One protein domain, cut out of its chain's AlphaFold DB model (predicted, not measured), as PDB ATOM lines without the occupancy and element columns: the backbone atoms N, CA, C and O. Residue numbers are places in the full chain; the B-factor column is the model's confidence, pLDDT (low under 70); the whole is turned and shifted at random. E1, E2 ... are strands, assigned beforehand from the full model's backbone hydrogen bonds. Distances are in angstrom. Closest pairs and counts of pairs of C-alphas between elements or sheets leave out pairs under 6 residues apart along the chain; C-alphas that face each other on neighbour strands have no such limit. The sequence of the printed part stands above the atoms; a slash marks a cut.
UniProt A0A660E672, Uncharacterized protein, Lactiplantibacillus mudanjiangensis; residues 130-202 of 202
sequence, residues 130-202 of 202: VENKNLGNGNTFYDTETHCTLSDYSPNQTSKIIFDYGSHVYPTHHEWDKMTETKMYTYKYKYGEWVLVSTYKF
ATOM      1  N   VAL A 130     -25.781 -21.626  86.627       78.56
ATOM      2  CA  VAL A 130     -26.722 -21.081  87.616       78.56
ATOM      3  C   VAL A 130     -26.086 -21.228  88.991       78.56
ATOM      4  O   VAL A 130     -25.509 -22.277  89.300       78.56
ATOM      5  N   GLU A 131     -26.161 -20.168  89.781       77.44
ATOM      6  CA  GLU A 131     -25.688 -20.105  91.155       77.44
ATOM      7  C   GLU A 131     -26.412 -21.142  92.028       77.44
ATOM      8  O   GLU A 131     -27.558 -21.535  91.788       77.44
ATOM      9  N   ASN A 132     -25.717 -21.635  93.046       72.88
ATOM     10  CA  ASN A 132     -26.302 -22.533  94.025       72.88
ATOM     11  C   ASN A 132     -26.811 -21.697  95.196       72.88
ATOM     12  O   ASN A 132     -26.011 -21.013  95.810       72.88
ATOM     13  N   LYS A 133     -28.086 -21.865  95.572       67.44
ATOM     14  CA  LYS A 133     -28.764 -21.165  96.681       67.44
ATOM     15  C   LYS A 133     -27.932 -20.964  97.958       67.44
ATOM     16  O   LYS A 133     -28.203 -20.049  98.722       67.44
ATOM     17  N   ASN A 134     -27.009 -21.884  98.242       65.69
ATOM     18  CA  ASN A 134     -26.219 -21.898  99.472       65.69
ATOM     19  C   ASN A 134     -24.723 -21.605  99.256       65.69
ATOM     20  O   ASN A 134     -23.958 -21.714 100.212       65.69
ATOM     21  N   LEU A 135     -24.275 -21.354  98.020       54.34
ATOM     22  CA  LEU A 135     -22.861 -21.257  97.660       54.34
ATOM     23  C   LEU A 135     -22.650 -20.271  96.500       54.34
ATOM     24  O   LEU A 135     -22.757 -20.653  95.332       54.34
ATOM     25  N   GLY A 136     -22.216 -19.060  96.843       65.44
ATOM     26  CA  GLY A 136     -21.720 -18.060  95.901       65.44
ATOM     27  C   GLY A 136     -22.595 -16.816  95.828       65.44
ATOM     28  O   GLY A 136     -23.552 -16.683  96.574       65.44
ATOM     29  N   ASN A 137     -22.203 -15.913  94.933       76.75
ATOM     30  CA  ASN A 137     -23.038 -14.835  94.422       76.75
ATOM     31  C   ASN A 137     -23.072 -15.006  92.898       76.75
ATOM     32  O   ASN A 137     -22.048 -15.366  92.297       76.75
ATOM     33  N   GLY A 138     -24.223 -14.766  92.275       83.69
ATOM     34  CA  GLY A 138     -24.279 -14.588  90.830       83.69
ATOM     35  C   GLY A 138     -23.514 -13.331  90.409       83.69
ATOM     36  O   GLY A 138     -23.239 -12.438  91.208       83.69
ATOM     37  N   ASN A 139     -23.126 -13.288  89.139       87.06
ATOM     38  CA  ASN A 139     -22.530 -12.106  88.495       87.06
ATOM     39  C   ASN A 139     -23.367 -11.640  87.299       87.06
ATOM     40  O   ASN A 139     -22.917 -10.868  86.452       87.06
ATOM     41  N   THR A 140     -24.549 -12.232  87.160       89.38
ATOM     42  CA  THR A 140     -25.464 -12.013  86.059       89.38
ATOM     43  C   THR A 140     -26.876 -12.186  86.586       89.38
ATOM     44  O   THR A 140     -27.202 -13.226  87.161       89.38
ATOM     45  N   PHE A 141     -27.731 -11.202  86.359       88.19
ATOM     46  CA  PHE A 141     -29.125 -11.269  86.768       88.19
ATOM     47  C   PHE A 141     -30.033 -10.834  85.625       88.19
ATOM     48  O   PHE A 141     -29.617 -10.168  84.677       88.19
ATOM     49  N   TYR A 142     -31.278 -11.287  85.688       86.50
ATOM     50  CA  TYR A 142     -32.301 -10.932  84.721       86.50
ATOM     51  C   TYR A 142     -33.287  -9.988  85.387       86.50
ATOM     52  O   TYR A 142     -33.912 -10.361  86.381       86.50
ATOM     53  N   ASP A 143     -33.423  -8.792  84.831       83.44
ATOM     54  CA  ASP A 143     -34.446  -7.850  85.238       83.44
ATOM     55  C   ASP A 143     -35.754  -8.166  84.503       83.44
ATOM     56  O   ASP A 143     -35.854  -8.108  83.274       83.44
ATOM     57  N   THR A 144     -36.772  -8.529  85.278       80.12
ATOM     58  CA  THR A 144     -38.099  -8.872  84.765       80.12
ATOM     59  C   THR A 144     -38.904  -7.660  84.313       80.12
ATOM     60  O   THR A 144     -39.837  -7.843  83.537       80.12
ATOM     61  N   GLU A 145     -38.591  -6.458  84.801       82.06
ATOM     62  CA  GLU A 145     -39.313  -5.232  84.442       82.06
ATOM     63  C   GLU A 145     -38.877  -4.729  83.064       82.06
ATOM     64  O   GLU A 145     -39.708  -4.463  82.197       82.06
ATOM     65  N   THR A 146     -37.565  -4.675  82.829       82.06
ATOM     66  CA  THR A 146     -36.993  -4.229  81.547       82.06
ATOM     67  C   THR A 146     -36.795  -5.358  80.536       82.06
ATOM     68  O   THR A 146     -36.462  -5.106  79.378       82.06
ATOM     69  N   HIS A 147     -37.009  -6.613  80.949       83.81
ATOM     70  CA  HIS A 147     -36.710  -7.812  80.165       83.81
ATOM     71  C   HIS A 147     -35.254  -7.855  79.646       83.81
ATOM     72  O   HIS A 147     -34.999  -8.388  78.558       83.81
ATOM     73  N   CYS A 148     -34.302  -7.340  80.433       86.06
ATOM     74  CA  CYS A 148     -32.874  -7.298  80.112       86.06
ATOM     75  C   CYS A 148     -32.047  -8.209  81.035       86.06
ATOM     76  O   CYS A 148     -32.355  -8.397  82.212       86.06
ATOM     77  N   THR A 149     -30.981  -8.797  80.495       91.12
ATOM     78  CA  THR A 149     -29.950  -9.497  81.271       91.12
ATOM     79  C   THR A 149     -28.790  -8.554  81.541       91.12
ATOM     80  O   THR A 149     -28.155  -8.100  80.597       91.12
ATOM     81  N   LEU A 150     -28.455  -8.322  82.807       89.62
ATOM     82  CA  LEU A 150     -27.308  -7.510  83.199       89.62
ATOM     83  C   LEU A 150     -26.183  -8.415  83.707       89.62
ATOM     84  O   LEU A 150     -26.425  -9.321  84.504       89.62
ATOM     85  N   SER A 151     -24.957  -8.192  83.231       90.81
ATOM     86  CA  SER A 151     -23.792  -9.024  83.550       90.81
ATOM     87  C   SER A 151     -22.492  -8.226  83.607       90.81
ATOM     88  O   SER A 151     -22.304  -7.263  82.865       90.81
ATOM     89  N   ASP A 152     -21.527  -8.709  84.384       89.31
ATOM     90  CA  ASP A 152     -20.137  -8.233  84.316       89.31
ATOM     91  C   ASP A 152     -19.404  -8.730  83.050       89.31
ATOM     92  O   ASP A 152     -18.347  -8.221  82.653       89.31
ATOM     93  N   TYR A 153     -19.952  -9.751  82.386       92.25
ATOM     94  CA  TYR A 153     -19.318 -10.445  81.272       92.25
ATOM     95  C   TYR A 153     -20.104 -10.303  79.969       92.25
ATOM     96  O   TYR A 153     -21.319 -10.124  79.939       92.25
ATOM     97  N   SER A 154     -19.392 -10.407  78.845       91.75
ATOM     98  CA  SER A 154     -20.031 -10.484  77.528       91.75
ATOM     99  C   SER A 154     -20.717 -11.845  77.366       91.75
ATOM    100  O   SER A 154     -20.165 -12.849  77.827       91.75
ATOM    101  N   PRO A 155     -21.829 -11.943  76.617       90.69
ATOM    102  CA  PRO A 155     -22.615 -13.176  76.518       90.69
ATOM    103  C   PRO A 155     -21.863 -14.356  75.876       90.69
ATOM    104  O   PRO A 155     -22.276 -15.501  76.019       90.69
ATOM    105  N   ASN A 156     -20.734 -14.113  75.205       89.56
ATOM    106  CA  ASN A 156     -19.882 -15.164  74.641       89.56
ATOM    107  C   ASN A 156     -18.904 -15.772  75.666       89.56
ATOM    108  O   ASN A 156     -18.285 -16.800  75.402       89.56
ATOM    109  N   GLN A 157     -18.755 -15.171  76.850       89.94
ATOM    110  CA  GLN A 157     -17.868 -15.645  77.920       89.94
ATOM    111  C   GLN A 157     -18.591 -16.643  78.835       89.94
ATOM    112  O   GLN A 157     -18.549 -16.535  80.061       89.94
ATOM    113  N   THR A 158     -19.267 -17.622  78.231       85.75
ATOM    114  CA  THR A 158     -20.238 -18.512  78.888       85.75
ATOM    115  C   THR A 158     -19.683 -19.233  80.124       85.75
ATOM    116  O   THR A 158     -20.393 -19.414  81.109       85.75
ATOM    117  N   SER A 159     -18.387 -19.559  80.135       85.25
ATOM    118  CA  SER A 159     -17.709 -20.223  81.256       85.25
ATOM    119  C   SER A 159     -17.553 -19.369  82.521       85.25
ATOM    120  O   SER A 159     -17.342 -19.941  83.594       85.25
ATOM    121  N   LYS A 160     -17.646 -18.038  82.405       87.75
ATOM    122  CA  LYS A 160     -17.509 -17.071  83.513       87.75
ATOM    123  C   LYS A 160     -18.851 -16.613  84.083       87.75
ATOM    124  O   LYS A 160     -18.902 -16.095  85.194       87.75
ATOM    125  N   ILE A 161     -19.921 -16.803  83.324       87.81
ATOM    126  CA  ILE A 161     -21.249 -16.286  83.636       87.81
ATOM    127  C   ILE A 161     -21.972 -17.227  84.591       87.81
ATOM    128  O   ILE A 161     -22.103 -18.432  84.330       87.81
ATOM    129  N   ILE A 162     -22.474 -16.647  85.677       86.88
ATOM    130  CA  ILE A 162     -23.236 -17.333  86.712       86.88
ATOM    131  C   ILE A 162     -24.497 -16.513  86.980       86.88
ATOM    132  O   ILE A 162     -24.414 -15.410  87.518       86.88
ATOM    133  N   PHE A 163     -25.647 -17.062  86.592       86.12
ATOM    134  CA  PHE A 163     -26.953 -16.468  86.862       86.12
ATOM    135  C   PHE A 163     -27.358 -16.643  88.318       86.12
ATOM    136  O   PHE A 163     -27.120 -17.715  88.875       86.12
ATOM    137  N   ASP A 164     -28.038 -15.648  88.880       83.00
ATOM    138  CA  ASP A 164     -28.620 -15.731  90.221       83.00
ATOM    139  C   ASP A 164     -29.497 -16.973  90.411       83.00
ATOM    140  O   ASP A 164     -30.215 -17.427  89.501       83.00
ATOM    141  N   TYR A 165     -29.451 -17.531  91.620       79.75
ATOM    142  CA  TYR A 165     -30.265 -18.680  91.970       79.75
ATOM    143  C   TYR A 165     -31.759 -18.389  91.768       79.75
ATOM    144  O   TYR A 165     -32.302 -17.397  92.245       79.75
ATOM    145  N   GLY A 166     -32.455 -19.311  91.097       75.00
ATOM    146  CA  GLY A 166     -33.879 -19.164  90.782       75.00
ATOM    147  C   GLY A 166     -34.160 -18.383  89.497       75.00
ATOM    148  O   GLY A 166     -35.325 -18.238  89.131       75.00
ATOM    149  N   SER A 167     -33.130 -17.934  88.772       73.19
ATOM    150  CA  SER A 167     -33.313 -17.348  87.445       73.19
ATOM    151  C   SER A 167     -33.885 -18.374  86.454       73.19
ATOM    152  O   SER A 167     -33.382 -19.493  86.310       73.19
ATOM    153  N   HIS A 168     -34.951 -17.986  85.754       71.56
ATOM    154  CA  HIS A 168     -35.644 -18.795  84.742       71.56
ATOM    155  C   HIS A 168     -35.492 -18.227  83.321       71.56
ATOM    156  O   HIS A 168     -36.298 -18.521  82.437       71.56
ATOM    157  N   VAL A 169     -34.470 -17.400  83.104       74.50
ATOM    158  CA  VAL A 169     -34.261 -16.667  81.852       74.50
ATOM    159  C   VAL A 169     -33.824 -17.584  80.699       74.50
ATOM    160  O   VAL A 169     -33.259 -18.659  80.892       74.50
ATOM    161  N   TYR A 170     -34.087 -17.152  79.469       77.75
ATOM    162  CA  TYR A 170     -33.520 -17.724  78.250       77.75
ATOM    163  C   TYR A 170     -32.688 -16.628  77.572       77.75
ATOM    164  O   TYR A 170     -33.277 -15.792  76.892       77.75
ATOM    165  N   PRO A 171     -31.352 -16.576  77.748       79.69
ATOM    166  CA  PRO A 171     -30.546 -15.413  77.370       79.69
ATOM    167  C   PRO A 171     -30.773 -14.962  75.944       79.69
ATOM    168  O   PRO A 171     -30.969 -13.789  75.684       79.69
ATOM    169  N   THR A 172     -30.827 -15.916  75.021       86.12
ATOM    170  CA  THR A 172     -30.959 -15.670  73.588       86.12
ATOM    171  C   THR A 172     -32.282 -15.013  73.186       86.12
ATOM    172  O   THR A 172     -32.436 -14.646  72.026       86.12
ATOM    173  N   HIS A 173     -33.251 -14.884  74.097       85.12
ATOM    174  CA  HIS A 173     -34.531 -14.211  73.856       85.12
ATOM    175  C   HIS A 173     -34.566 -12.777  74.397       85.12
ATOM    176  O   HIS A 173     -35.543 -12.066  74.165       85.12
ATOM    177  N   HIS A 174     -33.529 -12.354  75.119       85.94
ATOM    178  CA  HIS A 174     -33.495 -11.081  75.824       85.94
ATOM    179  C   HIS A 174     -32.271 -10.260  75.427       85.94
ATOM    180  O   HIS A 174     -31.278 -10.771  74.903       85.94
ATOM    181  N   GLU A 175     -32.375  -8.954  75.654       89.62
ATOM    182  CA  GLU A 175     -31.242  -8.046  75.543       89.62
ATOM    183  C   GLU A 175     -30.208  -8.376  76.628       89.62
ATOM    184  O   GLU A 175     -30.560  -8.886  77.698       89.62
ATOM    185  N   TRP A 176     -28.931  -8.149  76.325       92.62
ATOM    186  CA  TRP A 176     -27.835  -8.400  77.253       92.62
ATOM    187  C   TRP A 176     -26.981  -7.155  77.407       92.62
ATOM    188  O   TRP A 176     -26.267  -6.783  76.476       92.62
ATOM    189  N   ASP A 177     -26.970  -6.592  78.602       93.38
ATOM    190  CA  ASP A 177     -26.137  -5.463  78.965       93.38
ATOM    191  C   ASP A 177     -24.946  -5.925  79.789       93.38
ATOM    192  O   ASP A 177     -25.056  -6.447  80.899       93.38
ATOM    193  N   LYS A 178     -23.760  -5.712  79.222       92.94
ATOM    194  CA  LYS A 178     -22.514  -5.820  79.962       92.94
ATOM    195  C   LYS A 178     -22.161  -4.464  80.545       92.94
ATOM    196  O   LYS A 178     -21.896  -3.531  79.781       92.94
ATOM    197  N   MET A 179     -22.044  -4.383  81.864       84.56
ATOM    198  CA  MET A 179     -21.591  -3.170  82.539       84.56
ATOM    199  C   MET A 179     -20.101  -3.225  82.881       84.56
ATOM    200  O   MET A 179     -19.523  -4.261  83.194       84.56
ATOM    201  N   THR A 180     -19.464  -2.070  82.767       85.25
ATOM    202  CA  THR A 180     -18.125  -1.772  83.279       85.25
ATOM    203  C   THR A 180     -18.209  -0.460  84.050       85.25
ATOM    204  O   THR A 180     -19.200   0.256  83.926       85.25
ATOM    205  N   GLU A 181     -17.153  -0.090  84.768       86.62
ATOM    206  CA  GLU A 181     -17.117   1.148  85.562       86.62
ATOM    207  C   GLU A 181     -17.468   2.422  84.770       86.62
ATOM    208  O   GLU A 181     -17.972   3.378  85.343       86.62
ATOM    209  N   THR A 182     -17.205   2.457  83.458       88.94
ATOM    210  CA  THR A 182     -17.364   3.675  82.636       88.94
ATOM    211  C   THR A 182     -18.229   3.491  81.393       88.94
ATOM    212  O   THR A 182     -18.482   4.451  80.662       88.94
ATOM    213  N   LYS A 183     -18.659   2.261  81.097       90.88
ATOM    214  CA  LYS A 183     -19.362   1.927  79.852       90.88
ATOM    215  C   LYS A 183     -20.347   0.788  80.031       90.88
ATOM    216  O   LYS A 183     -20.079  -0.145  80.789       90.88
ATOM    217  N   MET A 184     -21.393   0.812  79.220       90.75
ATOM    218  CA  MET A 184     -22.322  -0.292  79.021       90.75
ATOM    219  C   MET A 184     -22.284  -0.749  77.563       90.75
ATOM    220  O   MET A 184     -22.240   0.072  76.647       90.75
ATOM    221  N   TYR A 185     -22.284  -2.061  77.350       94.25
ATOM    222  CA  TYR A 185     -22.312  -2.688  76.033       94.25
ATOM    223  C   TYR A 185     -23.565  -3.541  75.915       94.25
ATOM    224  O   TYR A 185     -23.704  -4.514  76.657       94.25
ATOM    225  N   THR A 186     -24.418  -3.222  74.953       93.94
ATOM    226  CA  THR A 186     -25.673  -3.938  74.738       93.94
ATOM    227  C   THR A 186     -25.529  -4.917  73.586       93.94
ATOM    228  O   THR A 186     -25.103  -4.548  72.485       93.94
ATOM    229  N   TYR A 187     -25.935  -6.162  73.804       94.44
ATOM    230  CA  TYR A 187     -25.925  -7.229  72.815       94.44
ATOM    231  C   TYR A 187     -27.340  -7.747  72.547       94.44
ATOM    232  O   TYR A 187     -28.186  -7.803  73.440       94.44
ATOM    233  N   LYS A 188     -27.583  -8.189  71.310       93.62
ATOM    234  CA  LYS A 188     -28.795  -8.922  70.916       93.62
ATOM    235  C   LYS A 188     -28.423 -10.209  70.212       93.62
ATOM    236  O   LYS A 188     -27.497 -10.227  69.402       93.62
ATOM    237  N   TYR A 189     -29.168 -11.268  70.492       90.00
ATOM    238  CA  TYR A 189     -28.992 -12.533  69.801       90.00
ATOM    239  C   TYR A 189     -29.722 -12.497  68.455       90.00
ATOM    240  O   TYR A 189     -30.936 -12.293  68.397       90.00
ATOM    241  N   LYS A 190     -28.980 -12.645  67.359       89.12
ATOM    242  CA  LYS A 190     -29.496 -12.615  65.985       89.12
ATOM    243  C   LYS A 190     -28.796 -13.700  65.179       89.12
ATOM    244  O   LYS A 190     -27.600 -13.889  65.321       89.12
ATOM    245  N   TYR A 191     -29.543 -14.425  64.349       88.75
ATOM    246  CA  TYR A 191     -28.996 -15.438  63.430       88.75
ATOM    247  C   TYR A 191     -28.086 -16.503  64.076       88.75
ATOM    248  O   TYR A 191     -27.206 -17.051  63.424       88.75
ATOM    249  N   GLY A 192     -28.316 -16.834  65.351       85.00
ATOM    250  CA  GLY A 192     -27.520 -17.835  66.067       85.00
ATOM    251  C   GLY A 192     -26.267 -17.287  66.760       85.00
ATOM    252  O   GLY A 192     -25.520 -18.068  67.353       85.00
ATOM    253  N   GLU A 193     -26.055 -15.971  66.763       90.06
ATOM    254  CA  GLU A 193     -24.904 -15.327  67.399       90.06
ATOM    255  C   GLU A 193     -25.273 -14.061  68.184       90.06
ATOM    256  O   GLU A 193     -26.309 -13.430  67.972       90.06
ATOM    257  N   TRP A 194     -24.413 -13.689  69.132       92.81
ATOM    258  CA  TRP A 194     -24.540 -12.447  69.887       92.81
ATOM    259  C   TRP A 194     -23.880 -11.293  69.139       92.81
ATOM    260  O   TRP A 194     -22.668 -11.298  68.929       92.81
ATOM    261  N   VAL A 195     -24.670 -10.276  68.808       94.81
ATOM    262  CA  VAL A 195     -24.223  -9.083  68.084       94.81
ATOM    263  C   VAL A 195     -24.234  -7.889  69.031       94.81
ATOM    264  O   VAL A 195     -25.245  -7.632  69.683       94.81
ATOM    265  N   LEU A 196     -23.126  -7.147  69.100       95.31
ATOM    266  CA  LEU A 196     -23.074  -5.856  69.793       95.31
ATOM    267  C   LEU A 196     -23.931  -4.848  69.020       95.31
ATOM    268  O   LEU A 196     -23.687  -4.617  67.837       95.31
ATOM    269  N   VAL A 197     -24.929  -4.258  69.672       95.31
ATOM    270  CA  VAL A 197     -25.868  -3.322  69.031       95.31
ATOM    271  C   VAL A 197     -25.709  -1.886  69.509       95.31
ATOM    272  O   VAL A 197     -26.074  -0.972  68.775       95.31
ATOM    273  N   SER A 198     -25.159  -1.665  70.702       93.81
ATOM    274  CA  SER A 198     -24.878  -0.318  71.192       93.81
ATOM    275  C   SER A 198     -23.728  -0.310  72.200       93.81
ATOM    276  O   SER A 198     -23.333  -1.332  72.767       93.81
ATOM    277  N   THR A 199     -23.149   0.870  72.398       94.69
ATOM    278  CA  THR A 199     -22.206   1.141  73.482       94.69
ATOM    279  C   THR A 199     -22.542   2.501  74.063       94.69
ATOM    280  O   THR A 199     -22.551   3.497  73.341       94.69
ATOM    281  N   TYR A 200     -22.809   2.531  75.360       89.38
ATOM    282  CA  TYR A 200     -23.094   3.739  76.115       89.38
ATOM    283  C   TYR A 200     -21.915   4.057  77.033       89.38
ATOM    284  O   TYR A 200     -21.284   3.151  77.579       89.38
ATOM    285  N   LYS A 201     -21.595   5.341  77.188       90.00
ATOM    286  CA  LYS A 201     -20.554   5.825  78.097       90.00
ATOM    287  C   LYS A 201     -21.230   6.693  79.154       90.00
ATOM    288  O   LYS A 201     -21.984   7.589  78.783       90.00
ATOM    289  N   PHE A 202     -20.974   6.378  80.419       80.00
ATOM    290  CA  PHE A 202     -21.453   7.155  81.560       80.00
ATOM    291  C   PHE A 202     -20.598   8.410  81.763       80.00
ATOM    292  O   PHE A 202     -19.395   8.376  81.395       80.00
TER     293      PHE A 202
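AT A GLANCE: This is residues 130 to 202 of the 202 residues of an uncharacterized protein of Lactiplantibacillus mudanjiangensis (UniProt A0A660E672). A single strongly twisted sheet of five strands makes the body, with the long link of residues 152 to 174 looped over one face and the other face bare. One side of the sheet is made by the long strands E4 and E5 with E3 beside them, the other by the short hairpin E1 and E2, and residues 130 to 139 reach out beyond E1. The printed part has 73 residues, with no named helix and five named strands along the chain, E1 E2 E3 E4 E5. The sheet has that same order and is mixed; the class is all strand, though under half of the residues are in named elements. The whole is compact, with a radius of gyration of the C-alphas of 12.1 A and spans of 35 by 29 by 26 A.

IN THESE COORDINATES: Find C-alpha 140 at (-25.464, -12.013, 86.059), where E1, residues 140 to 143, begins. E2 takes residues 148 to 151; E1 and E2 each measure 9.9 A from first to last C-alpha. E3, residues 175 to 179, runs 12.9 A. Look next at C-alpha 183 at (-19.362, 1.927, 79.852): from there E4 runs 22.5 A to residue 190. E5, residues 193 to 201, is the longest strand by residues at 24.1 A and ends at C-alpha 201, (-20.554, 5.825, 78.097).

HOW THE PARTS SIT: Start with E3, E4 and E5, a meander, each strand the antiparallel neighbour of the one before. In the hairpin E4 and E5, at 156 degrees, look for N 188 and O 195, 2.9 A apart and within hydrogen-bond range. In the hairpin E3 and E4, at 155 degrees, N 178 and O 185 are within range at 2.8 A. On the other side of E3 lies E2, parallel at 31 degrees, with N 149 and O 175 within range at 2.8 A. E1 and E2 form an antiparallel hairpin at 159 degrees, with N 141 and O 150 within range at 2.9 A. E1 and E5 are the edge strands; they are apart, and E2 and E5 are apart too. From edge to edge the strands' lines turn by 99 degrees.

THE WHOLE: The two C-alphas farthest apart, those of Asn 134 and Tyr 191, are 36.7 A from each other. The printed part has no cut and ends at Phe 202, the chain's last residue. The link from E2 to E3, 23 residues, is long; the other three links between strands are tight. The mean pLDDT of the printed part is 85.5; look for values under 70 at residues 133 to 136.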